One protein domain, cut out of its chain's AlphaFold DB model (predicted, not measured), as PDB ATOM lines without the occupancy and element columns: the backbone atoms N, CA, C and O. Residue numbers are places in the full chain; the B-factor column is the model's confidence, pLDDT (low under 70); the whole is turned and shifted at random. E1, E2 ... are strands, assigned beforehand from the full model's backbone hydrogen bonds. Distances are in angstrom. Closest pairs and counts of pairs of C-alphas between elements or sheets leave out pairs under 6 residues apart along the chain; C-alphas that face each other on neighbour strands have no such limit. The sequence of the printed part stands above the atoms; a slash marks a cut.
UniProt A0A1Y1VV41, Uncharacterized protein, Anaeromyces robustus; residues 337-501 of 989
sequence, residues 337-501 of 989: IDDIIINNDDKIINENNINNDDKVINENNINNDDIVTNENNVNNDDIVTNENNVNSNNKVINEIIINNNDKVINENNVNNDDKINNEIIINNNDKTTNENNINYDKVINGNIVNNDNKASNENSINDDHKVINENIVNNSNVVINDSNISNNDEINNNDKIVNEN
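Overview. This is residues 337 to 501 of the 989 residues of an uncharacterized protein of Anaeromyces robustus (UniProt A0A1Y1VV41). The chain is wound in stacked, flattened turns, a solenoid squeezed into a slab: each turn lays one strand in one sheet, folds back, and lays the next strand in the other sheet. The two sheets, E1 E3 E5 E7 E9 E11 E13 and E2 E4 E6 E8 E10 E12 E14, are face to face as a sandwich, well formed and little twisted, and in the second sheet the last two strands along the chain, E12 and E14, are short, with 4 residues each. The printed part has 165 residues with no named helix and fourteen named strands, E1 to E14 in order along the chain, and the class is all strand. Both sheets are all parallel, in the orders just named. The whole is compact, with a radius of gyration of the C-alphas of 15.4 A, and flat, spanning 42 by 36 by 14 A.

Along the chain. E1, residues 337 to 344, begins at C-alpha 337 (320.208, 548.793, 400.951) and is 22.7 A long from first to last C-alpha. E2, residues 350 to 356, measures 19.0 A. E3, residues 360 to 368, and E4, residues 372 to 380, each measure 25.6 A, and E5, residues 384 to 392, measures 25.7 A. E6, residues 396 to 403, is 23.2 A long. E7, residues 407 to 416, begins at C-alpha 407 (321.734, 534.203, 394.441) and is 29.6 A long. E8, residues 420 to 427, measures 22.8 A, E9, residues 431 to 440, 29.6 A, and E10, residues 444 to 450, 20.0 A. E11, residues 454 to 463, is 29.2 A long and E12, residues 472 to 475, 9.8 A. E13, residues 478 to 487, measures 28.9 A, and E14, residues 496 to 499, 9.9 A, ending at C-alpha 499 (314.622, 521.040, 383.314).

Arrangement. In the sheet that E1 begins, the edge strands are E1 and E13. E1 and E3 are parallel at 5 degrees, with N 340 and O 363 2.8 A apart, within hydrogen-bond range. E7 and E9 are parallel at 1 degree, with N 414 and O 437 at 2.8 A. E11 and E13 are also parallel at 1 degree, with N 455 and O 478 at 2.9 A. In the other sheet the edge strands are E2 and E14. E2 and E4 are parallel at 6 degrees, with N 350 and O 373 at 2.9 A. E6 and E8 are parallel at 0 degrees, with N 425 and O 400 at 2.8 A. E10 and E12 are parallel at 12 degrees, with N 472 and O 447 at 2.8 A. E12 and E14 are parallel at 2 degrees, with N 498 and O 473 at 2.8 A. Short pairings outside the named strands join residues 444 to 445 of E10 with residues 468 to 469, and residues 468 to 469 with residues 492 to 493, both parallel. The parts of the sheets that face each other are 9.9 A centre to centre, and their best planes are 3 degrees apart. Across the sandwich, the closest C-alphas of E13 and E14 are those of Val 479 and Asn 499, 6.8 A apart. E1 and E2 are apart, and E2 and E3 meet only through their link.

Size, cuts and confidence. The two C-alphas farthest apart are those of Asp 345 and Asn 501, at 48.4 A. The printed part has no cut. The links E11 to E12 and E13 to E14 are short, with 8 residues each; the other links are tight, and no link is long. The mean pLDDT of the printed part is 75.6, and 39 residues are under 70, among them residues 337 to 366; E1 has a mean of 50.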
ATOM      1  N   ILE A 337     321.479 549.125 400.306       46.72
ATOM      2  CA  ILE A 337     320.208 548.793 400.951       46.72
ATOM      3  C   ILE A 337     319.303 550.001 400.707       46.72
ATOM      4  O   ILE A 337     319.510 551.048 401.324       46.72
ATOM      5  N   ASP A 338     318.381 549.870 399.756       52.12
ATOM      6  CA  ASP A 338     317.416 550.911 399.395       52.12
ATOM      7  C   ASP A 338     316.026 550.523 399.932       52.12
ATOM      8  O   ASP A 338     315.278 549.782 399.292       52.12
ATOM      9  N   ASP A 339     315.692 551.040 401.118       46.44
ATOM     10  CA  ASP A 339     314.397 550.835 401.778       46.44
ATOM     11  C   ASP A 339     313.476 552.033 401.489       46.44
ATOM     12  O   ASP A 339     313.773 553.174 401.857       46.44
ATOM     13  N   ILE A 340     312.338 551.796 400.835       50.69
ATOM     14  CA  ILE A 340     311.411 552.843 400.390       50.69
ATOM     15  C   ILE A 340     309.998 552.547 400.899       50.69
ATOM     16  O   ILE A 340     309.365 551.572 400.497       50.69
ATOM     17  N   ILE A 341     309.467 553.435 401.746       49.09
ATOM     18  CA  ILE A 341     308.064 553.422 402.186       49.09
ATOM     19  C   ILE A 341     307.356 554.651 401.610       49.09
ATOM     20  O   ILE A 341     307.781 555.778 401.863       49.09
ATOM     21  N   ILE A 342     306.279 554.449 400.846       51.06
ATOM     22  CA  ILE A 342     305.511 555.530 400.210       51.06
ATOM     23  C   ILE A 342     304.015 555.350 400.477       51.06
ATOM     24  O   ILE A 342     303.445 554.318 400.132       51.06
ATOM     25  N   ASN A 343     303.384 556.405 400.999       51.97
ATOM     26  CA  ASN A 343     301.934 556.569 401.082       51.97
ATOM     27  C   ASN A 343     301.542 557.808 400.253       51.97
ATOM     28  O   ASN A 343     302.119 558.868 400.488       51.97
ATOM     29  N   ASN A 344     300.605 557.695 399.308       54.81
ATOM     30  CA  ASN A 344     299.983 558.827 398.594       54.81
ATOM     31  C   ASN A 344     298.548 558.460 398.164       54.81
ATOM     32  O   ASN A 344     298.195 557.284 398.165       54.81
ATOM     33  N   ASP A 345     297.789 559.458 397.696       51.84
ATOM     34  CA  ASP A 345     296.426 559.307 397.153       51.84
ATOM     35  C   ASP A 345     296.372 559.551 395.618       51.84
ATOM     36  O   ASP A 345     295.305 559.743 395.036       51.84
ATOM     37  N   ASP A 346     297.532 559.628 394.952       53.00
ATOM     38  CA  ASP A 346     297.706 560.068 393.555       53.00
ATOM     39  C   ASP A 346     298.722 559.173 392.816       53.00
ATOM     40  O   ASP A 346     299.473 558.406 393.427       53.00
ATOM     41  N   LYS A 347     298.774 559.240 391.479       57.47
ATOM     42  CA  LYS A 347     299.553 558.275 390.681       57.47
ATOM     43  C   LYS A 347     301.058 558.229 391.033       57.47
ATOM     44  O   LYS A 347     301.825 559.116 390.642       57.47
ATOM     45  N   ILE A 348     301.507 557.090 391.572       59.12
ATOM     46  CA  ILE A 348     302.924 556.753 391.797       59.12
ATOM     47  C   ILE A 348     303.560 556.138 390.533       59.12
ATOM     48  O   ILE A 348     302.939 555.360 389.800       59.12
ATOM     49  N   ILE A 349     304.825 556.489 390.275       57.41
ATOM     50  CA  ILE A 349     305.707 555.811 389.314       57.41
ATOM     51  C   ILE A 349     307.109 555.717 389.926       57.41
ATOM     52  O   ILE A 349     307.760 556.751 390.074       57.41
ATOM     53  N   ASN A 350     307.575 554.499 390.196       61.34
ATOM     54  CA  ASN A 350     308.961 554.211 390.569       61.34
ATOM     55  C   ASN A 350     309.667 553.533 389.375       61.34
ATOM     56  O   ASN A 350     309.101 552.631 388.756       61.34
ATOM     57  N   GLU A 351     310.878 553.982 389.025       62.47
ATOM     58  CA  GLU A 351     311.729 553.387 387.975       62.47
ATOM     59  C   GLU A 351     313.170 553.217 388.515       62.47
ATOM     60  O   GLU A 351     314.034 554.057 388.240       62.47
ATOM     61  N   ASN A 352     313.455 552.160 389.288       64.19
ATOM     62  CA  ASN A 352     314.796 551.939 389.849       64.19
ATOM     63  C   ASN A 352     315.678 551.127 388.884       64.19
ATOM     64  O   ASN A 352     315.256 550.118 388.312       64.19
ATOM     65  N   ASN A 353     316.931 551.557 388.713       64.56
ATOM     66  CA  ASN A 353     317.946 550.844 387.934       64.56
ATOM     67  C   ASN A 353     319.213 550.712 388.786       64.56
ATOM     68  O   ASN A 353     319.949 551.685 388.949       64.56
ATOM     69  N   ILE A 354     319.451 549.518 389.328       63.84
ATOM     70  CA  ILE A 354     320.590 549.222 390.204       63.84
ATOM     71  C   ILE A 354     321.596 548.376 389.420       63.84
ATOM     72  O   ILE A 354     321.242 547.318 388.899       63.84
ATOM     73  N   ASN A 355     322.848 548.834 389.349       68.56
ATOM     74  CA  ASN A 355     323.969 548.039 388.856       68.56
ATOM     75  C   ASN A 355     325.067 548.000 389.923       68.56
ATOM     76  O   ASN A 355     325.713 549.024 390.154       68.56
ATOM     77  N   ASN A 356     325.290 546.834 390.527       65.31
ATOM     78  CA  ASN A 356     326.314 546.629 391.552       65.31
ATOM     79  C   ASN A 356     327.243 545.458 391.187       65.31
ATOM     80  O   ASN A 356     326.900 544.634 390.339       65.31
ATOM     81  N   ASP A 357     328.390 545.406 391.859       66.25
ATOM     82  CA  ASP A 357     329.337 544.284 391.842       66.25
ATOM     83  C   ASP A 357     329.249 543.467 393.169       66.25
ATOM     84  O   ASP A 357     329.936 542.464 393.333       66.25
ATOM     85  N   ASP A 358     328.420 543.916 394.126       66.06
ATOM     86  CA  ASP A 358     328.296 543.473 395.529       66.06
ATOM     87  C   ASP A 358     326.816 543.294 395.944       66.06
ATOM     88  O   ASP A 358     325.913 543.822 395.288       66.06
ATOM     89  N   LYS A 359     326.525 542.604 397.064       68.81
ATOM     90  CA  LYS A 359     325.136 542.358 397.529       68.81
ATOM     91  C   LYS A 359     324.221 543.599 397.445       68.81
ATOM     92  O   LYS A 359     324.496 544.628 398.065       68.81
ATOM     93  N   VAL A 360     323.064 543.425 396.799       68.50
ATOM     94  CA  VAL A 360     321.939 544.379 396.754       68.50
ATOM     95  C   VAL A 360     320.796 543.913 397.665       68.50
ATOM     96  O   VAL A 360     320.437 542.730 397.668       68.50
ATOM     97  N   ILE A 361     320.210 544.851 398.412       69.50
ATOM     98  CA  ILE A 361     318.893 544.728 399.054       69.50
ATOM     99  C   ILE A 361     318.020 545.901 398.582       69.50
ATOM    100  O   ILE A 361     318.490 547.038 398.550       69.50
ATOM    101  N   ASN A 362     316.776 545.623 398.199       69.12
ATOM    102  CA  ASN A 362     315.789 546.617 397.775       69.12
ATOM    103  C   ASN A 362     314.433 546.245 398.393       69.12
ATOM    104  O   ASN A 362     313.862 545.220 398.015       69.12
ATOM    105  N   GLU A 363     313.938 547.052 399.332       68.38
ATOM    106  CA  GLU A 363     312.691 546.809 400.072       68.38
ATOM    107  C   GLU A 363     311.692 547.941 399.781       68.38
ATOM    108  O   GLU A 363     311.856 549.068 400.243       68.38
ATOM    109  N   ASN A 364     310.639 547.669 399.001       67.88
ATOM    110  CA  ASN A 364     309.634 548.678 398.638       67.88
ATOM    111  C   ASN A 364     308.282 548.357 399.278       67.88
ATOM    112  O   ASN A 364     307.664 547.342 398.963       67.88
ATOM    113  N   ASN A 365     307.782 549.261 400.117       68.44
ATOM    114  CA  ASN A 365     306.437 549.213 400.683       68.44
ATOM    115  C   ASN A 365     305.627 550.400 400.140       68.44
ATOM    116  O   ASN A 365     305.855 551.548 400.526       68.44
ATOM    117  N   ILE A 366     304.688 550.135 399.231       66.81
ATOM    118  CA  ILE A 366     303.856 551.168 398.600       66.81
ATOM    119  C   ILE A 366     302.404 550.967 399.028       66.81
ATOM    120  O   ILE A 366     301.839 549.898 398.802       66.81
ATOM    121  N   ASN A 367     301.793 552.006 399.592       72.69
ATOM    122  CA  ASN A 367     300.357 552.087 399.828       72.69
ATOM    123  C   ASN A 367     299.782 553.245 398.995       72.69
ATOM    124  O   ASN A 367     300.252 554.376 399.125       72.69
ATOM    125  N   ASN A 368     298.812 552.979 398.116       69.62
ATOM    126  CA  ASN A 368     298.248 554.018 397.247       69.62
ATOM    127  C   ASN A 368     296.764 553.819 396.943       69.62
ATOM    128  O   ASN A 368     296.381 552.793 396.381       69.62
ATOM    129  N   ASP A 369     295.948 554.835 397.191       68.06
ATOM    130  CA  ASP A 369     294.544 554.820 396.777       68.06
ATOM    131  C   ASP A 369     294.384 554.873 395.240       68.06
ATOM    132  O   ASP A 369     293.342 554.463 394.730       68.06
ATOM    133  N   ASP A 370     295.410 555.300 394.488       69.25
ATOM    134  CA  ASP A 370     295.401 555.438 393.021       69.25
ATOM    135  C   ASP A 370     296.469 554.564 392.301       69.25
ATOM    136  O   ASP A 370     297.145 553.726 392.900       69.25
ATOM    137  N   ILE A 371     296.620 554.705 390.976       71.88
ATOM    138  CA  ILE A 371     297.385 553.769 390.127       71.88
ATOM    139  C   ILE A 371     298.874 553.718 390.518       71.88
ATOM    140  O   ILE A 371     299.605 554.704 390.379       71.88
ATOM    141  N   VAL A 372     299.370 552.526 390.865       72.56
ATOM    142  CA  VAL A 372     300.807 552.255 391.069       72.56
ATOM    143  C   VAL A 372     301.461 551.754 389.775       72.56
ATOM    144  O   VAL A 372     300.882 550.992 388.995       72.56
ATOM    145  N   THR A 373     302.694 552.181 389.512       74.19
ATOM    146  CA  THR A 373     303.570 551.596 388.485       74.19
ATOM    147  C   THR A 373     304.988 551.481 389.042       74.19
ATOM    148  O   THR A 373     305.550 552.493 389.452       74.19
ATOM    149  N   ASN A 374     305.553 550.276 389.048       70.88
ATOM    150  CA  ASN A 374     306.902 549.985 389.535       70.88
ATOM    151  C   ASN A 374     307.685 549.256 388.423       70.88
ATOM    152  O   ASN A 374     307.265 548.180 388.001       70.88
ATOM    153  N   GLU A 375     308.762 549.860 387.910       74.56
ATOM    154  CA  GLU A 375     309.682 549.276 386.910       74.56
ATOM    155  C   GLU A 375     311.072 549.104 387.566       74.56
ATOM    156  O   GLU A 375     311.860 550.052 387.588       74.56
ATOM    157  N   ASN A 376     311.392 547.917 388.098       71.94
ATOM    158  CA  ASN A 376     312.661 547.652 388.800       71.94
ATOM    159  C   ASN A 376     313.607 546.792 387.947       71.94
ATOM    160  O   ASN A 376     313.306 545.639 387.643       71.94
ATOM    161  N   ASN A 377     314.782 547.329 387.597       77.00
ATOM    162  CA  ASN A 377     315.857 546.587 386.930       77.00
ATOM    163  C   ASN A 377     317.063 546.463 387.870       77.00
ATOM    164  O   ASN A 377     317.672 547.474 388.227       77.00
ATOM    165  N   VAL A 378     317.438 545.236 388.230       75.69
ATOM    166  CA  VAL A 378     318.644 544.944 389.019       75.69
ATOM    167  C   VAL A 378     319.600 544.115 388.170       75.69
ATOM    168  O   VAL A 378     319.232 543.063 387.651       75.69
ATOM    169  N   ASN A 379     320.834 544.591 388.034       79.88
ATOM    170  CA  ASN A 379     321.948 543.830 387.487       79.88
ATOM    171  C   ASN A 379     323.023 543.728 388.571       79.88
ATOM    172  O   ASN A 379     323.552 544.752 389.002       79.88
ATOM    173  N   ASN A 380     323.321 542.516 389.023       79.56
ATOM    174  CA  ASN A 380     324.365 542.274 390.013       79.56
ATOM    175  C   ASN A 380     325.250 541.115 389.564       79.56
ATOM    176  O   ASN A 380     324.756 540.200 388.909       79.56
ATOM    177  N   ASP A 381     326.520 541.122 389.951       76.94
ATOM    178  CA  ASP A 381     327.326 539.899 389.895       76.94
ATOM    179  C   ASP A 381     327.130 539.036 391.165       76.94
ATOM    180  O   ASP A 381     327.357 537.831 391.112       76.94
ATOM    181  N   ASP A 382     326.652 539.639 392.265       79.75
ATOM    182  CA  ASP A 382     326.583 539.072 393.623       79.75
ATOM    183  C   ASP A 382     325.126 538.948 394.164       79.75
ATOM    184  O   ASP A 382     324.141 539.141 393.448       79.75
ATOM    185  N   ILE A 383     324.917 538.619 395.446       79.19
ATOM    186  CA  ILE A 383     323.582 538.296 396.002       79.19
ATOM    187  C   ILE A 383     322.557 539.435 395.784       79.19
ATOM    188  O   ILE A 383     322.804 540.590 396.122       79.19
ATOM    189  N   VAL A 384     321.354 539.109 395.303       81.31
ATOM    190  CA  VAL A 384     320.203 540.028 395.221       81.31
ATOM    191  C   VAL A 384     319.092 539.549 396.153       81.31
ATOM    192  O   VAL A 384     318.662 538.395 396.085       81.31
ATOM    193  N   THR A 385     318.604 540.452 396.999       82.50
ATOM    194  CA  THR A 385     317.336 540.314 397.728       82.50
ATOM    195  C   THR A 385     316.435 541.481 397.327       82.50
ATOM    196  O   THR A 385     316.857 542.631 397.409       82.50
ATOM    197  N   ASN A 386     315.229 541.190 396.844       79.62
ATOM    198  CA  ASN A 386     314.276 542.195 396.381       79.62
ATOM    199  C   ASN A 386     312.886 541.870 396.937       79.62
ATOM    200  O   ASN A 386     312.289 540.870 396.542       79.62
ATOM    201  N   GLU A 387     312.385 542.710 397.836       81.56
ATOM    202  CA  GLU A 387     311.111 542.513 398.530       81.56
ATOM    203  C   GLU A 387     310.187 543.688 398.187       81.56
ATOM    204  O   GLU A 387     310.543 544.853 398.376       81.56
ATOM    205  N   ASN A 388     309.014 543.415 397.608       76.12
ATOM    206  CA  ASN A 388     308.070 544.467 397.214       76.12
ATOM    207  C   ASN A 388     306.676 544.131 397.742       76.12
ATOM    208  O   ASN A 388     306.044 543.178 397.284       76.12
ATOM    209  N   ASN A 389     306.181 544.951 398.667       78.12
ATOM    210  CA  ASN A 389     304.814 544.902 399.163       78.12
ATOM    211  C   ASN A 389     304.039 546.093 398.584       78.12
ATOM    212  O   ASN A 389     304.326 547.244 398.925       78.12
ATOM    213  N   VAL A 390     303.056 545.846 397.715       76.00
ATOM    214  CA  VAL A 390     302.179 546.911 397.193       76.00
ATOM    215  C   VAL A 390     300.738 546.659 397.618       76.00
ATOM    216  O   VAL A 390     300.107 545.701 397.171       76.00
ATOM    217  N   ASN A 391     300.215 547.559 398.448       78.88
ATOM    218  CA  ASN A 391     298.795 547.663 398.750       78.88
ATOM    219  C   ASN A 391     298.192 548.830 397.954       78.88
ATOM    220  O   ASN A 391     298.783 549.909 397.884       78.88
ATOM    221  N   SER A 392     297.039 548.637 397.317       77.31
ATOM    222  CA  SER A 392     296.385 549.719 396.572       77.31
ATOM    223  C   SER A 392     294.884 549.500 396.419       77.31
ATOM    224  O   SER A 392     294.425 548.370 396.483       77.31
ATOM    225  N   ASN A 393     294.118 550.559 396.161       75.75
ATOM    226  CA  ASN A 393     292.676 550.448 395.897       75.75
ATOM    227  C   ASN A 393     292.355 550.519 394.386       75.75
ATOM    228  O   ASN A 393     291.191 550.505 393.990       75.75
ATOM    229  N   ASN A 394     293.378 550.660 393.534       75.06
ATOM    230  CA  ASN A 394     293.262 550.879 392.092       75.06
ATOM    231  C   ASN A 394     294.380 550.156 391.327       75.06
ATOM    232  O   ASN A 394     295.432 549.837 391.875       75.06
ATOM    233  N   LYS A 395     294.184 549.901 390.027       80.19
ATOM    234  CA  LYS A 395     295.113 549.157 389.152       80.19
ATOM    235  C   LYS A 395     296.625 549.291 389.470       80.19
ATOM    236  O   LYS A 395     297.235 550.336 389.229       80.19
ATOM    237  N   VAL A 396     297.264 548.168 389.808       78.88
ATOM    238  CA  VAL A 396     298.726 548.026 389.971       78.88
ATOM    239  C   VAL A 396     299.386 547.497 388.685       78.88
ATOM    240  O   VAL A 396     298.833 546.649 387.975       78.88
ATOM    241  N   ILE A 397     300.593 547.992 388.386       81.12
ATOM    242  CA  ILE A 397     301.540 547.394 387.431       81.12
ATOM    243  C   ILE A 397     302.897 547.244 388.128       81.12
ATOM    244  O   ILE A 397     303.417 548.233 388.648       81.12
ATOM    245  N   ASN A 398     303.471 546.045 388.103       77.81
ATOM    246  CA  ASN A 398     304.790 545.746 388.656       77.81
ATOM    247  C   ASN A 398     305.590 544.938 387.621       77.81
ATOM    248  O   ASN A 398     305.189 543.832 387.260       77.81
ATOM    249  N   GLU A 399     306.675 545.512 387.110       82.31
ATOM    250  CA  GLU A 399     307.586 544.896 386.139       82.31
ATOM    251  C   GLU A 399     308.977 544.809 386.782       82.31
ATOM    252  O   GLU A 399     309.601 545.837 387.057       82.31
ATOM    253  N   ILE A 400     309.459 543.591 387.053       81.38
ATOM    254  CA  ILE A 400     310.747 543.360 387.726       81.38
ATOM    255  C   ILE A 400     311.663 542.508 386.848       81.38
ATOM    256  O   ILE A 400     311.294 541.411 386.430       81.38
ATOM    257  N   ILE A 401     312.878 542.997 386.594       83.69
ATOM    258  CA  ILE A 401     313.921 542.279 385.856       83.69
ATOM    259  C   ILE A 401     315.170 542.178 386.732       83.69
ATOM    260  O   ILE A 401     315.783 543.193 387.059       83.69
ATOM    261  N   ILE A 402     315.565 540.954 387.086       83.50
ATOM    262  CA  ILE A 402     316.788 540.673 387.847       83.50
ATOM    263  C   ILE A 402     317.716 539.825 386.982       83.50
ATOM    264  O   ILE A 402     317.421 538.665 386.695       83.50
ATOM    265  N   ASN A 403     318.860 540.396 386.610       85.12
ATOM    266  CA  ASN A 403     320.003 539.644 386.110       85.12
ATOM    267  C   ASN A 403     320.994 539.462 387.262       85.12
ATOM    268  O   ASN A 403     321.385 540.441 387.902       85.12
ATOM    269  N   ASN A 404     321.389 538.220 387.518       86.38
ATOM    270  CA  ASN A 404     322.394 537.874 388.514       86.38
ATOM    271  C   ASN A 404     323.275 536.723 387.995       86.38
ATOM    272  O   ASN A 404     322.877 536.015 387.069       86.38
ATOM    273  N   ASN A 405     324.448 536.521 388.589       84.25
ATOM    274  CA  ASN A 405     325.179 535.263 388.476       84.25
ATOM    275  C   ASN A 405     324.910 534.340 389.677       84.25
ATOM    276  O   ASN A 405     324.764 533.134 389.486       84.25
ATOM    277  N   ASP A 406     324.806 534.901 390.883       85.50
ATOM    278  CA  ASP A 406     324.838 534.169 392.151       85.50
ATOM    279  C   ASP A 406     323.434 533.814 392.692       85.50
ATOM    280  O   ASP A 406     322.792 532.833 392.296       85.50
ATOM    281  N   LYS A 407     322.926 534.570 393.669       85.44
ATOM    282  CA  LYS A 407     321.734 534.203 394.441       85.44
ATOM    283  C   LYS A 407     320.676 535.286 394.345       85.44
ATOM    284  O   LYS A 407     320.864 536.372 394.882       85.44
ATOM    285  N   VAL A 408     319.524 534.942 393.778       85.69
ATOM    286  CA  VAL A 408     318.323 535.782 393.774       85.69
ATOM    287  C   VAL A 408     317.324 535.257 394.803       85.69
ATOM    288  O   VAL A 408     316.956 534.080 394.795       85.69
ATOM    289  N   ILE A 409     316.874 536.145 395.684       86.25
ATOM    290  CA  ILE A 409     315.592 536.037 396.382       86.25
ATOM    291  C   ILE A 409     314.739 537.208 395.905       86.25
ATOM    292  O   ILE A 409     315.187 538.355 395.970       86.25
ATOM    293  N   ASN A 410     313.543 536.914 395.410       85.94
ATOM    294  CA  ASN A 410     312.560 537.910 395.015       85.94
ATOM    295  C   ASN A 410     311.207 537.549 395.635       85.94
ATOM    296  O   ASN A 410     310.656 536.498 395.309       85.94
ATOM    297  N   GLU A 411     310.685 538.407 396.505       85.44
ATOM    298  CA  GLU A 411     309.428 538.185 397.225       85.44
ATOM    299  C   GLU A 411     308.485 539.364 396.944       85.44
ATOM    300  O   GLU A 411     308.739 540.501 397.344       85.44
ATOM    301  N   ASN A 412     307.407 539.111 396.200       81.56
ATOM    302  CA  ASN A 412     306.445 540.135 395.794       81.56
ATOM    303  C   ASN A 412     305.066 539.823 396.385       81.56
ATOM    304  O   ASN A 412     304.339 538.968 395.872       81.56
ATOM    305  N   ASN A 413     304.682 540.553 397.433       82.12
ATOM    306  CA  ASN A 413     303.333 540.487 397.992       82.12
ATOM    307  C   ASN A 413     302.506 541.663 397.475       82.12
ATOM    308  O   ASN A 413     302.939 542.817 397.473       82.12
ATOM    309  N   VAL A 414     301.294 541.384 397.020       78.19
ATOM    310  CA  VAL A 414     300.468 542.383 396.352       78.19
ATOM    311  C   VAL A 414     299.003 542.164 396.715       78.19
ATOM    312  O   VAL A 414     298.495 541.043 396.655       78.19
ATOM    313  N   ASN A 415     298.330 543.235 397.131       78.94
ATOM    314  CA  ASN A 415     296.931 543.222 397.555       78.94
ATOM    315  C   ASN A 415     296.222 544.464 397.011       78.94
ATOM    316  O   ASN A 415     296.689 545.578 397.251       78.94
ATOM    317  N   ASN A 416     295.142 544.293 396.244       76.44
ATOM    318  CA  ASN A 416     294.380 545.419 395.694       76.44
ATOM    319  C   ASN A 416     293.040 544.980 395.090       76.44
ATOM    320  O   ASN A 416     292.956 543.959 394.412       76.44
ATOM    321  N   ASP A 417     292.024 545.807 395.297       72.81
ATOM    322  CA  ASP A 417     290.623 545.527 394.984       72.81
ATOM    323  C   ASP A 417     290.282 545.529 393.473       72.81
ATOM    324  O   ASP A 417     289.212 545.071 393.101       72.81
ATOM    325  N   ASP A 418     291.140 546.057 392.587       75.88
ATOM    326  CA  ASP A 418     290.751 546.422 391.206       75.88
ATOM    327  C   ASP A 418     291.399 545.554 390.101       75.88
ATOM    328  O   ASP A 418     290.724 544.794 389.398       75.88
ATOM    329  N   LYS A 419     292.724 545.653 389.889       78.94
ATOM    330  CA  LYS A 419     293.429 544.851 388.861       78.94
ATOM    331  C   LYS A 419     294.949 544.817 389.033       78.94
ATOM    332  O   LYS A 419     295.576 545.863 389.191       78.94
ATOM    333  N   ILE A 420     295.561 543.655 388.771       78.81
ATOM    334  CA  ILE A 420     297.019 543.519 388.615       78.81
ATOM    335  C   ILE A 420     297.492 543.255 387.174       78.81
ATOM    336  O   ILE A 420     296.800 542.644 386.348       78.81
ATOM    337  N   ASN A 421     298.711 543.711 386.887       82.56
ATOM    338  CA  ASN A 421     299.648 543.146 385.913       82.56
ATOM    339  C   ASN A 421     300.989 543.017 386.656       82.56
ATOM    340  O   ASN A 421     301.575 544.045 386.995       82.56
ATOM    341  N   ASN A 422     301.442 541.796 386.937       82.00
ATOM    342  CA  ASN A 422     302.721 541.529 387.597       82.00
ATOM    343  C   ASN A 422     303.565 540.625 386.693       82.00
ATOM    344  O   ASN A 422     303.173 539.492 386.414       82.00
ATOM    345  N   GLU A 423     304.681 541.146 386.193       83.94
ATOM    346  CA  GLU A 423     305.579 540.442 385.273       83.94
ATOM    347  C   GLU A 423     306.994 540.439 385.860       83.94
ATOM    348  O   GLU A 423     307.569 541.493 386.140       83.94
ATOM    349  N   ILE A 424     307.550 539.244 386.078       83.50
ATOM    350  CA  ILE A 424     308.857 539.054 386.717       83.50
ATOM    351  C   ILE A 424     309.754 538.244 385.792       83.50
ATOM    352  O   ILE A 424     309.383 537.164 385.338       83.50
ATOM    353  N   ILE A 425     310.958 538.743 385.530       86.06
ATOM    354  CA  ILE A 425     311.971 538.062 384.729       86.06
ATOM    355  C   ILE A 425     313.239 537.956 385.569       86.06
ATOM    356  O   ILE A 425     313.912 538.953 385.820       86.06
ATOM    357  N   ILE A 426     313.583 536.741 385.986       85.19
ATOM    358  CA  ILE A 426     314.835 536.458 386.686       85.19
ATOM    359  C   ILE A 426     315.707 535.622 385.761       85.19
ATOM    360  O   ILE A 426     315.314 534.534 385.343       85.19
ATOM    361  N   ASN A 427     316.900 536.124 385.458       87.50
ATOM    362  CA  ASN A 427     317.946 535.373 384.788       87.50
ATOM    363  C   ASN A 427     319.139 535.265 385.735       87.50
ATOM    364  O   ASN A 427     319.818 536.257 385.988       87.50
ATOM    365  N   ASN A 428     319.370 534.066 386.252       86.88
ATOM    366  CA  ASN A 428     320.419 533.770 387.220       86.88
ATOM    367  C   ASN A 428     321.287 532.596 386.732       86.88
ATOM    368  O   ASN A 428     320.878 531.909 385.796       86.88
ATOM    369  N   ASN A 429     322.429 532.329 387.373       85.81
ATOM    370  CA  ASN A 429     323.175 531.085 387.138       85.81
ATOM    371  C   ASN A 429     323.084 530.139 388.357       85.81
ATOM    372  O   ASN A 429     322.922 528.929 388.181       85.81
ATOM    373  N   ASP A 430     323.118 530.662 389.592       85.44
ATOM    374  CA  ASP A 430     323.194 529.832 390.804       85.44
ATOM    375  C   ASP A 430     321.832 529.526 391.480       85.44
ATOM    376  O   ASP A 430     321.138 528.572 391.105       85.44
ATOM    377  N   LYS A 431     321.400 530.266 392.514       84.69
ATOM    378  CA  LYS A 431     320.163 529.938 393.261       84.69
ATOM    379  C   LYS A 431     319.116 531.042 393.191       84.69
ATOM    380  O   LYS A 431     319.266 532.079 393.826       84.69
ATOM    381  N   THR A 432     317.999 530.749 392.534       85.31
ATOM    382  CA  THR A 432     316.793 531.583 392.516       85.31
ATOM    383  C   THR A 432     315.719 531.005 393.434       85.31
ATOM    384  O   THR A 432     315.365 529.828 393.339       85.31
ATOM    385  N   THR A 433     315.172 531.848 394.300       85.31
ATOM    386  CA  THR A 433     313.846 531.685 394.903       85.31
ATOM    387  C   THR A 433     313.018 532.894 394.476       85.31
ATOM    388  O   THR A 433     313.484 534.025 394.617       85.31
ATOM    389  N   ASN A 434     311.835 532.653 393.919       85.31
ATOM    390  CA  ASN A 434     310.881 533.682 393.532       85.31
ATOM    391  C   ASN A 434     309.506 533.327 394.102       85.31
ATOM    392  O   ASN A 434     308.996 532.251 393.792       85.31
ATOM    393  N   GLU A 435     308.934 534.201 394.923       84.94
ATOM    394  CA  GLU A 435     307.680 533.953 395.639       84.94
ATOM    395  C   GLU A 435     306.714 535.126 395.407       84.94
ATOM    396  O   GLU A 435     307.023 536.271 395.744       84.94
ATOM    397  N   ASN A 436     305.547 534.854 394.813       81.75
ATOM    398  CA  ASN A 436     304.511 535.864 394.568       81.75
ATOM    399  C   ASN A 436     303.237 535.523 395.346       81.75
ATOM    400  O   ASN A 436     302.631 534.481 395.093       81.75
ATOM    401  N   ASN A 437     302.758 536.437 396.191       81.69
ATOM    402  CA  ASN A 437     301.445 536.330 396.835       81.69
ATOM    403  C   ASN A 437     300.539 537.469 396.355       81.69
ATOM    404  O   ASN A 437     300.881 538.641 396.498       81.69
ATOM    405  N   ILE A 438     299.401 537.132 395.747       79.50
ATOM    406  CA  ILE A 438     298.578 538.056 394.954       79.50
ATOM    407  C   ILE A 438     297.091 537.855 395.316       79.50
ATOM    408  O   ILE A 438     296.541 536.789 395.043       79.50
ATOM    409  N   ASN A 439     296.435 538.867 395.908       77.94
ATOM    410  CA  ASN A 439     295.018 538.832 396.339       77.94
ATOM    411  C   ASN A 439     294.152 539.966 395.712       77.94
ATOM    412  O   ASN A 439     294.408 541.133 396.022       77.94
ATOM    413  N   TYR A 440     293.205 539.648 394.800       71.25
ATOM    414  CA  TYR A 440     292.609 540.604 393.820       71.25
ATOM    415  C   TYR A 440     291.211 540.256 393.251       71.25
ATOM    416  O   TYR A 440     290.823 539.101 393.235       71.25
ATOM    417  N   ASP A 441     290.546 541.209 392.580       65.38
ATOM    418  CA  ASP A 441     289.423 540.945 391.642       65.38
ATOM    419  C   ASP A 441     289.862 540.545 390.213       65.38
ATOM    420  O   ASP A 441     289.048 540.105 389.392       65.38
ATOM    421  N   LYS A 442     291.125 540.785 389.823       74.00
ATOM    422  CA  LYS A 442     291.619 540.397 388.488       74.00
ATOM    423  C   LYS A 442     293.136 540.307 388.348       74.00
ATOM    424  O   LYS A 442     293.821 541.325 388.174       74.00
ATOM    425  N   VAL A 443     293.648 539.086 388.240       76.62
ATOM    426  CA  VAL A 443     295.083 538.820 388.101       76.62
ATOM    427  C   VAL A 443     295.527 538.544 386.662       76.62
ATOM    428  O   VAL A 443     295.017 537.663 385.975       76.62
ATOM    429  N   ILE A 444     296.567 539.257 386.220       79.25
ATOM    430  CA  ILE A 444     297.500 538.764 385.198       79.25
ATOM    431  C   ILE A 444     298.882 538.723 385.850       79.25
ATOM    432  O   ILE A 444     299.423 539.776 386.192       79.25
ATOM    433  N   ASN A 445     299.417 537.520 386.031       80.56
ATOM    434  CA  ASN A 445     300.713 537.258 386.643       80.56
ATOM    435  C   ASN A 445     301.551 536.355 385.725       80.56
ATOM    436  O   ASN A 445     301.036 535.373 385.189       80.56
ATOM    437  N   GLY A 446     302.831 536.668 385.541       80.25
ATOM    438  CA  GLY A 446     303.724 535.855 384.720       80.25
ATOM    439  C   GLY A 446     305.171 535.956 385.173       80.25
ATOM    440  O   GLY A 446     305.759 537.037 385.135       80.25
ATOM    441  N   ASN A 447     305.749 534.820 385.565       84.00
ATOM    442  CA  ASN A 447     307.145 534.739 385.983       84.00
ATOM    443  C   ASN A 447     307.951 533.951 384.952       84.00
ATOM    444  O   ASN A 447     307.585 532.835 384.580       84.00
ATOM    445  N   ILE A 448     309.081 534.504 384.527       85.44
ATOM    446  CA  ILE A 448     310.069 533.826 383.691       85.44
ATOM    447  C   ILE A 448     311.341 533.685 384.522       85.44
ATOM    448  O   ILE A 448     312.074 534.654 384.712       85.44
ATOM    449  N   VAL A 449     311.603 532.476 385.013       84.25
ATOM    450  CA  VAL A 449     312.822 532.147 385.756       84.25
ATOM    451  C   VAL A 449     313.726 531.309 384.861       84.25
ATOM    452  O   VAL A 449     313.471 530.129 384.632       84.25
ATOM    453  N   ASN A 450     314.797 531.922 384.366       85.12
ATOM    454  CA  ASN A 450     315.947 531.211 383.821       85.12
ATOM    455  C   ASN A 450     316.973 531.025 384.943       85.12
ATOM    456  O   ASN A 450     317.311 531.988 385.639       85.12
ATOM    457  N   ASN A 451     317.478 529.807 385.107       83.81
ATOM    458  CA  ASN A 451     318.582 529.517 386.012       83.81
ATOM    459  C   ASN A 451     319.469 528.386 385.458       83.81
ATOM    460  O   ASN A 451     319.024 527.671 384.565       83.81
ATOM    461  N   ASP A 452     320.672 528.176 385.997       83.06
ATOM    462  CA  ASP A 452     321.463 526.965 385.713       83.06
ATOM    463  C   ASP A 452     321.448 525.967 386.887       83.06
ATOM    464  O   ASP A 452     321.401 524.752 386.664       83.06
ATOM    465  N   ASN A 453     321.417 526.428 388.146       82.31
ATOM    466  CA  ASN A 453     321.457 525.539 389.314       82.31
ATOM    467  C   ASN A 453     320.088 525.269 389.985       82.31
ATOM    468  O   ASN A 453     319.434 524.275 389.653       82.31
ATOM    469  N   LYS A 454     319.607 526.063 390.954       82.19
ATOM    470  CA  LYS A 454     318.309 525.782 391.631       82.19
ATOM    471  C   LYS A 454     317.304 526.922 391.508       82.19
ATOM    472  O   LYS A 454     317.541 528.000 392.038       82.19
ATOM    473  N   ALA A 455     316.137 526.632 390.936       83.25
ATOM    474  CA  ALA A 455     314.965 527.504 390.929       83.25
ATOM    475  C   ALA A 455     313.858 526.958 391.858       83.25
ATOM    476  O   ALA A 455     313.473 525.793 391.738       83.25
ATOM    477  N   SER A 456     313.360 527.804 392.763       83.88
ATOM    478  CA  SER A 456     311.975 527.774 393.270       83.88
ATOM    479  C   SER A 456     311.214 528.919 392.597       83.88
ATOM    480  O   SER A 456     311.735 530.037 392.563       83.88
ATOM    481  N   ASN A 457     310.010 528.656 392.092       83.31
ATOM    482  CA  ASN A 457     309.055 529.680 391.661       83.31
ATOM    483  C   ASN A 457     307.670 529.332 392.218       83.31
ATOM    484  O   ASN A 457     307.031 528.398 391.737       83.31
ATOM    485  N   GLU A 458     307.240 530.035 393.257       81.88
ATOM    486  CA  GLU A 458     306.080 529.662 394.065       81.88
ATOM    487  C   GLU A 458     305.049 530.800 394.000       81.88
ATOM    488  O   GLU A 458     305.308 531.922 394.435       81.88
ATOM    489  N   ASN A 459     303.888 530.528 393.397       80.19
ATOM    490  CA  ASN A 459     302.828 531.522 393.211       80.19
ATOM    491  C   ASN A 459     301.593 531.146 394.022       80.19
ATOM    492  O   ASN A 459     301.002 530.082 393.821       80.19
ATOM    493  N   SER A 460     301.152 532.066 394.872       82.00
ATOM    494  CA  SER A 460     299.853 532.028 395.527       82.00
ATOM    495  C   SER A 460     298.974 533.128 394.944       82.00
ATOM    496  O   SER A 460     299.261 534.317 395.100       82.00
ATOM    497  N   ILE A 461     297.912 532.739 394.243       76.88
ATOM    498  CA  ILE A 461     296.926 533.671 393.695       76.88
ATOM    499  C   ILE A 461     295.561 533.354 394.302       76.88
ATOM    500  O   ILE A 461     295.048 532.243 394.144       76.88
ATOM    501  N   ASN A 462     294.973 534.349 394.960       75.94
ATOM    502  CA  ASN A 462     293.596 534.329 395.432       75.94
ATOM    503  C   ASN A 462     292.809 535.429 394.699       75.94
ATOM    504  O   ASN A 462     293.185 536.598 394.756       75.94
ATOM    505  N   ASP A 463     291.767 535.057 393.959       72.88
ATOM    506  CA  ASP A 463     291.021 535.966 393.077       72.88
ATOM    507  C   ASP A 463     289.513 535.674 393.165       72.88
ATOM    508  O   ASP A 463     289.133 534.523 393.367       72.88
ATOM    509  N   ASP A 464     288.643 536.676 393.031       66.94
ATOM    510  CA  ASP A 464     287.186 536.447 392.977       66.94
ATOM    511  C   ASP A 464     286.630 536.372 391.539       66.94
ATOM    512  O   ASP A 464     285.519 535.868 391.351       66.94
ATOM    513  N   HIS A 465     287.402 536.767 390.512       71.19
ATOM    514  CA  HIS A 465     287.015 536.659 389.101       71.19
ATOM    515  C   HIS A 465     288.049 536.003 388.163       71.19
ATOM    516  O   HIS A 465     287.860 534.864 387.724       71.19
ATOM    517  N   LYS A 466     289.070 536.718 387.662       76.94
ATOM    518  CA  LYS A 466     289.839 536.229 386.488       76.94
ATOM    519  C   LYS A 466     291.349 536.284 386.647       76.94
ATOM    520  O   LYS A 466     291.979 537.272 386.263       76.94
ATOM    521  N   VAL A 467     291.880 535.106 386.968       76.88
ATOM    522  CA  VAL A 467     293.301 534.768 386.963       76.88
ATOM    523  C   VAL A 467     293.780 534.312 385.588       76.88
ATOM    524  O   VAL A 467     293.287 533.340 385.007       76.88
ATOM    525  N   ILE A 468     294.836 534.964 385.116       78.62
ATOM    526  CA  ILE A 468     295.784 534.417 384.149       78.62
ATOM    527  C   ILE A 468     297.133 534.298 384.867       78.62
ATOM    528  O   ILE A 468     297.690 535.315 385.277       78.62
ATOM    529  N   ASN A 469     297.638 533.072 385.008       80.69
ATOM    530  CA  ASN A 469     298.976 532.779 385.524       80.69
ATOM    531  C   ASN A 469     299.770 532.032 384.449       80.69
ATOM    532  O   ASN A 469     299.309 530.996 383.968       80.69
ATOM    533  N   GLU A 470     300.930 532.554 384.053       81.44
ATOM    534  CA  GLU A 470     301.800 531.909 383.061       81.44
ATOM    535  C   GLU A 470     303.245 531.863 383.578       81.44
ATOM    536  O   GLU A 470     304.020 532.798 383.370       81.44
ATOM    537  N   ASN A 471     303.614 530.782 384.275       81.19
ATOM    538  CA  ASN A 471     304.993 530.573 384.715       81.19
ATOM    539  C   ASN A 471     305.823 529.848 383.656       81.19
ATOM    540  O   ASN A 471     305.407 528.841 383.082       81.19
ATOM    541  N   ILE A 472     307.055 530.306 383.457       83.00
ATOM    542  CA  ILE A 472     308.059 529.629 382.643       83.00
ATOM    543  C   ILE A 472     309.329 529.488 383.477       83.00
ATOM    544  O   ILE A 472     310.035 530.469 383.697       83.00
ATOM    545  N   VAL A 473     309.652 528.264 383.894       82.19
ATOM    546  CA  VAL A 473     310.917 527.969 384.581       82.19
ATOM    547  C   VAL A 473     311.799 527.135 383.664       82.19
ATOM    548  O   VAL A 473     311.497 525.973 383.397       82.19
ATOM    549  N   ASN A 474     312.891 527.725 383.180       82.75
ATOM    550  CA  ASN A 474     313.945 527.012 382.465       82.75
ATOM    551  C   ASN A 474     315.132 526.853 383.424       82.75
ATOM    552  O   ASN A 474     315.632 527.849 383.942       82.75
ATOM    553  N   ASN A 475     315.569 525.622 383.681       82.12
ATOM    554  CA  ASN A 475     316.712 525.346 384.546       82.12
ATOM    555  C   ASN A 475     317.542 524.163 384.029       82.12
ATOM    556  O   ASN A 475     317.013 523.305 383.325       82.12
ATOM    557  N   SER A 476     318.812 524.073 384.415       81.31
ATOM    558  CA  SER A 476     319.665 522.927 384.078       81.31
ATOM    559  C   SER A 476     319.664 521.852 385.183       81.31
ATOM    560  O   SER A 476     319.800 520.668 384.870       81.31
ATOM    561  N   ASN A 477     319.460 522.205 386.467       79.19
ATOM    562  CA  ASN A 477     319.590 521.251 387.588       79.19
ATOM    563  C   ASN A 477     318.309 520.953 388.414       79.19
ATOM    564  O   ASN A 477     317.805 519.827 388.378       79.19
ATOM    565  N   VAL A 478     317.766 521.882 389.212       79.25
ATOM    566  CA  VAL A 478     316.624 521.581 390.120       79.25
ATOM    567  C   VAL A 478     315.510 522.616 390.022       79.25
ATOM    568  O   VAL A 478     315.704 523.769 390.406       79.25
ATOM    569  N   VAL A 479     314.322 522.186 389.587       79.56
ATOM    570  CA  VAL A 479     313.100 523.006 389.602       79.56
ATOM    571  C   VAL A 479     312.133 522.505 390.665       79.56
ATOM    572  O   VAL A 479     311.773 521.327 390.682       79.56
ATOM    573  N   ILE A 480     311.706 523.445 391.502       78.75
ATOM    574  CA  ILE A 480     310.434 523.432 392.221       78.75
ATOM    575  C   ILE A 480     309.611 524.570 391.609       78.75
ATOM    576  O   ILE A 480     310.130 525.677 391.445       78.75
ATOM    577  N   ASN A 481     308.372 524.302 391.220       79.94
ATOM    578  CA  ASN A 481     307.456 525.342 390.768       79.94
ATOM    579  C   ASN A 481     306.035 524.919 391.116       79.94
ATOM    580  O   ASN A 481     305.502 523.997 390.494       79.94
ATOM    581  N   ASP A 482     305.447 525.630 392.070       76.75
ATOM    582  CA  ASP A 482     304.175 525.279 392.685       76.75
ATOM    583  C   ASP A 482     303.226 526.480 392.569       76.75
ATOM    584  O   ASP A 482     303.529 527.589 393.019       76.75
ATOM    585  N   SER A 483     302.077 526.261 391.928       75.62
ATOM    586  CA  SER A 483     301.078 527.298 391.653       75.62
ATOM    587  C   SER A 483     299.772 526.975 392.365       75.62
ATOM    588  O   SER A 483     298.964 526.172 391.894       75.62
ATOM    589  N   ASN A 484     299.554 527.641 393.496       75.88
ATOM    590  CA  ASN A 484     298.314 527.583 394.252       75.88
ATOM    591  C   ASN A 484     297.371 528.669 393.722       75.88
ATOM    592  O   ASN A 484     297.601 529.856 393.953       75.88
ATOM    593  N   ILE A 485     296.312 528.275 393.006       71.12
ATOM    594  CA  ILE A 485     295.322 529.223 392.477       71.12
ATOM    595  C   ILE A 485     293.939 528.911 393.043       71.12
ATOM    596  O   ILE A 485     293.292 527.917 392.694       71.12
ATOM    597  N   SER A 486     293.501 529.814 393.914       72.12
ATOM    598  CA  SER A 486     292.166 529.903 394.486       72.12
ATOM    599  C   SER A 486     291.397 530.972 393.713       72.12
ATOM    600  O   SER A 486     291.765 532.141 393.758       72.12
ATOM    601  N   ASN A 487     290.377 530.584 392.945       67.88
ATOM    602  CA  ASN A 487     289.538 531.541 392.226       67.88
ATOM    603  C   ASN A 487     288.117 531.010 392.018       67.88
ATOM    604  O   ASN A 487     287.936 529.816 391.768       67.88
ATOM    605  N   ASN A 488     287.135 531.907 392.106       65.75
ATOM    606  CA  ASN A 488     285.714 531.609 391.970       65.75
ATOM    607  C   ASN A 488     285.185 531.615 390.514       65.75
ATOM    608  O   ASN A 488     284.259 530.845 390.247       65.75
ATOM    609  N   ASP A 489     285.775 532.368 389.566       69.75
ATOM    610  CA  ASP A 489     285.384 532.335 388.133       69.75
ATOM    611  C   ASP A 489     286.469 531.727 387.188       69.75
ATOM    612  O   ASP A 489     286.775 530.532 387.232       69.75
ATOM    613  N   GLU A 490     287.008 532.495 386.227       73.38
ATOM    614  CA  GLU A 490     287.800 531.971 385.099       73.38
ATOM    615  C   GLU A 490     289.305 531.871 385.414       73.38
ATOM    616  O   GLU A 490     290.035 532.856 385.315       73.38
ATOM    617  N   ILE A 491     289.798 530.655 385.679       72.00
ATOM    618  CA  ILE A 491     291.240 530.344 385.769       72.00
ATOM    619  C   ILE A 491     291.810 529.933 384.400       72.00
ATOM    620  O   ILE A 491     291.359 528.948 383.807       72.00
ATOM    621  N   ASN A 492     292.875 530.607 383.958       74.06
ATOM    622  CA  ASN A 492     293.810 530.110 382.944       74.06
ATOM    623  C   ASN A 492     295.224 530.045 383.540       74.06
ATOM    624  O   ASN A 492     295.888 531.073 383.663       74.06
ATOM    625  N   ASN A 493     295.663 528.840 383.905       74.75
ATOM    626  CA  ASN A 493     296.973 528.573 384.495       74.75
ATOM    627  C   ASN A 493     297.827 527.758 383.510       74.75
ATOM    628  O   ASN A 493     297.390 526.690 383.079       74.75
ATOM    629  N   ASN A 494     299.000 528.273 383.136       77.69
ATOM    630  CA  ASN A 494     299.891 527.717 382.116       77.69
ATOM    631  C   ASN A 494     301.332 527.645 382.644       77.69
ATOM    632  O   ASN A 494     302.179 528.456 382.265       77.69
ATOM    633  N   ASP A 495     301.621 526.651 383.479       77.25
ATOM    634  CA  ASP A 495     302.963 526.455 384.028       77.25
ATOM    635  C   ASP A 495     303.806 525.554 383.113       77.25
ATOM    636  O   ASP A 495     303.453 524.415 382.794       77.25
ATOM    637  N   LYS A 496     304.937 526.091 382.648       80.25
ATOM    638  CA  LYS A 496     305.853 525.434 381.714       80.25
ATOM    639  C   LYS A 496     307.247 525.324 382.320       80.25
ATOM    640  O   LYS A 496     308.030 526.273 382.308       80.25
ATOM    641  N   ILE A 497     307.594 524.114 382.736       74.62
ATOM    642  CA  ILE A 497     308.921 523.790 383.257       74.62
ATOM    643  C   ILE A 497     309.750 523.100 382.174       74.62
ATOM    644  O   ILE A 497     309.296 522.162 381.517       74.62
ATOM    645  N   VAL A 498     310.984 523.562 382.005       77.94
ATOM    646  CA  VAL A 498     312.029 522.916 381.212       77.94
ATOM    647  C   VAL A 498     313.200 522.681 382.159       77.94
ATOM    648  O   VAL A 498     313.842 523.637 382.579       77.94
ATOM    649  N   ASN A 499     313.453 521.424 382.524       75.19
ATOM    650  CA  ASN A 499     314.622 521.040 383.314       75.19
ATOM    651  C   ASN A 499     315.363 519.889 382.628       75.19
ATOM    652  O   ASN A 499     314.717 518.956 382.147       75.19
ATOM    653  N   GLU A 500     316.695 519.930 382.609       75.44
ATOM    654  CA  GLU A 500     317.515 518.788 382.174       75.44
ATOM    655  C   GLU A 500     317.630 517.705 383.266       75.44
ATOM    656  O   GLU A 500     317.951 516.553 382.972       75.44
ATOM    657  N   ASN A 501     317.318 518.048 384.522       66.56
ATOM    658  CA  ASN A 501     317.441 517.182 385.697       66.56
ATOM    659  C   ASN A 501     316.138 517.131 386.542       66.56
ATOM    660  O   ASN A 501     315.036 517.074 385.999       66.56
TER     661      ASN A 501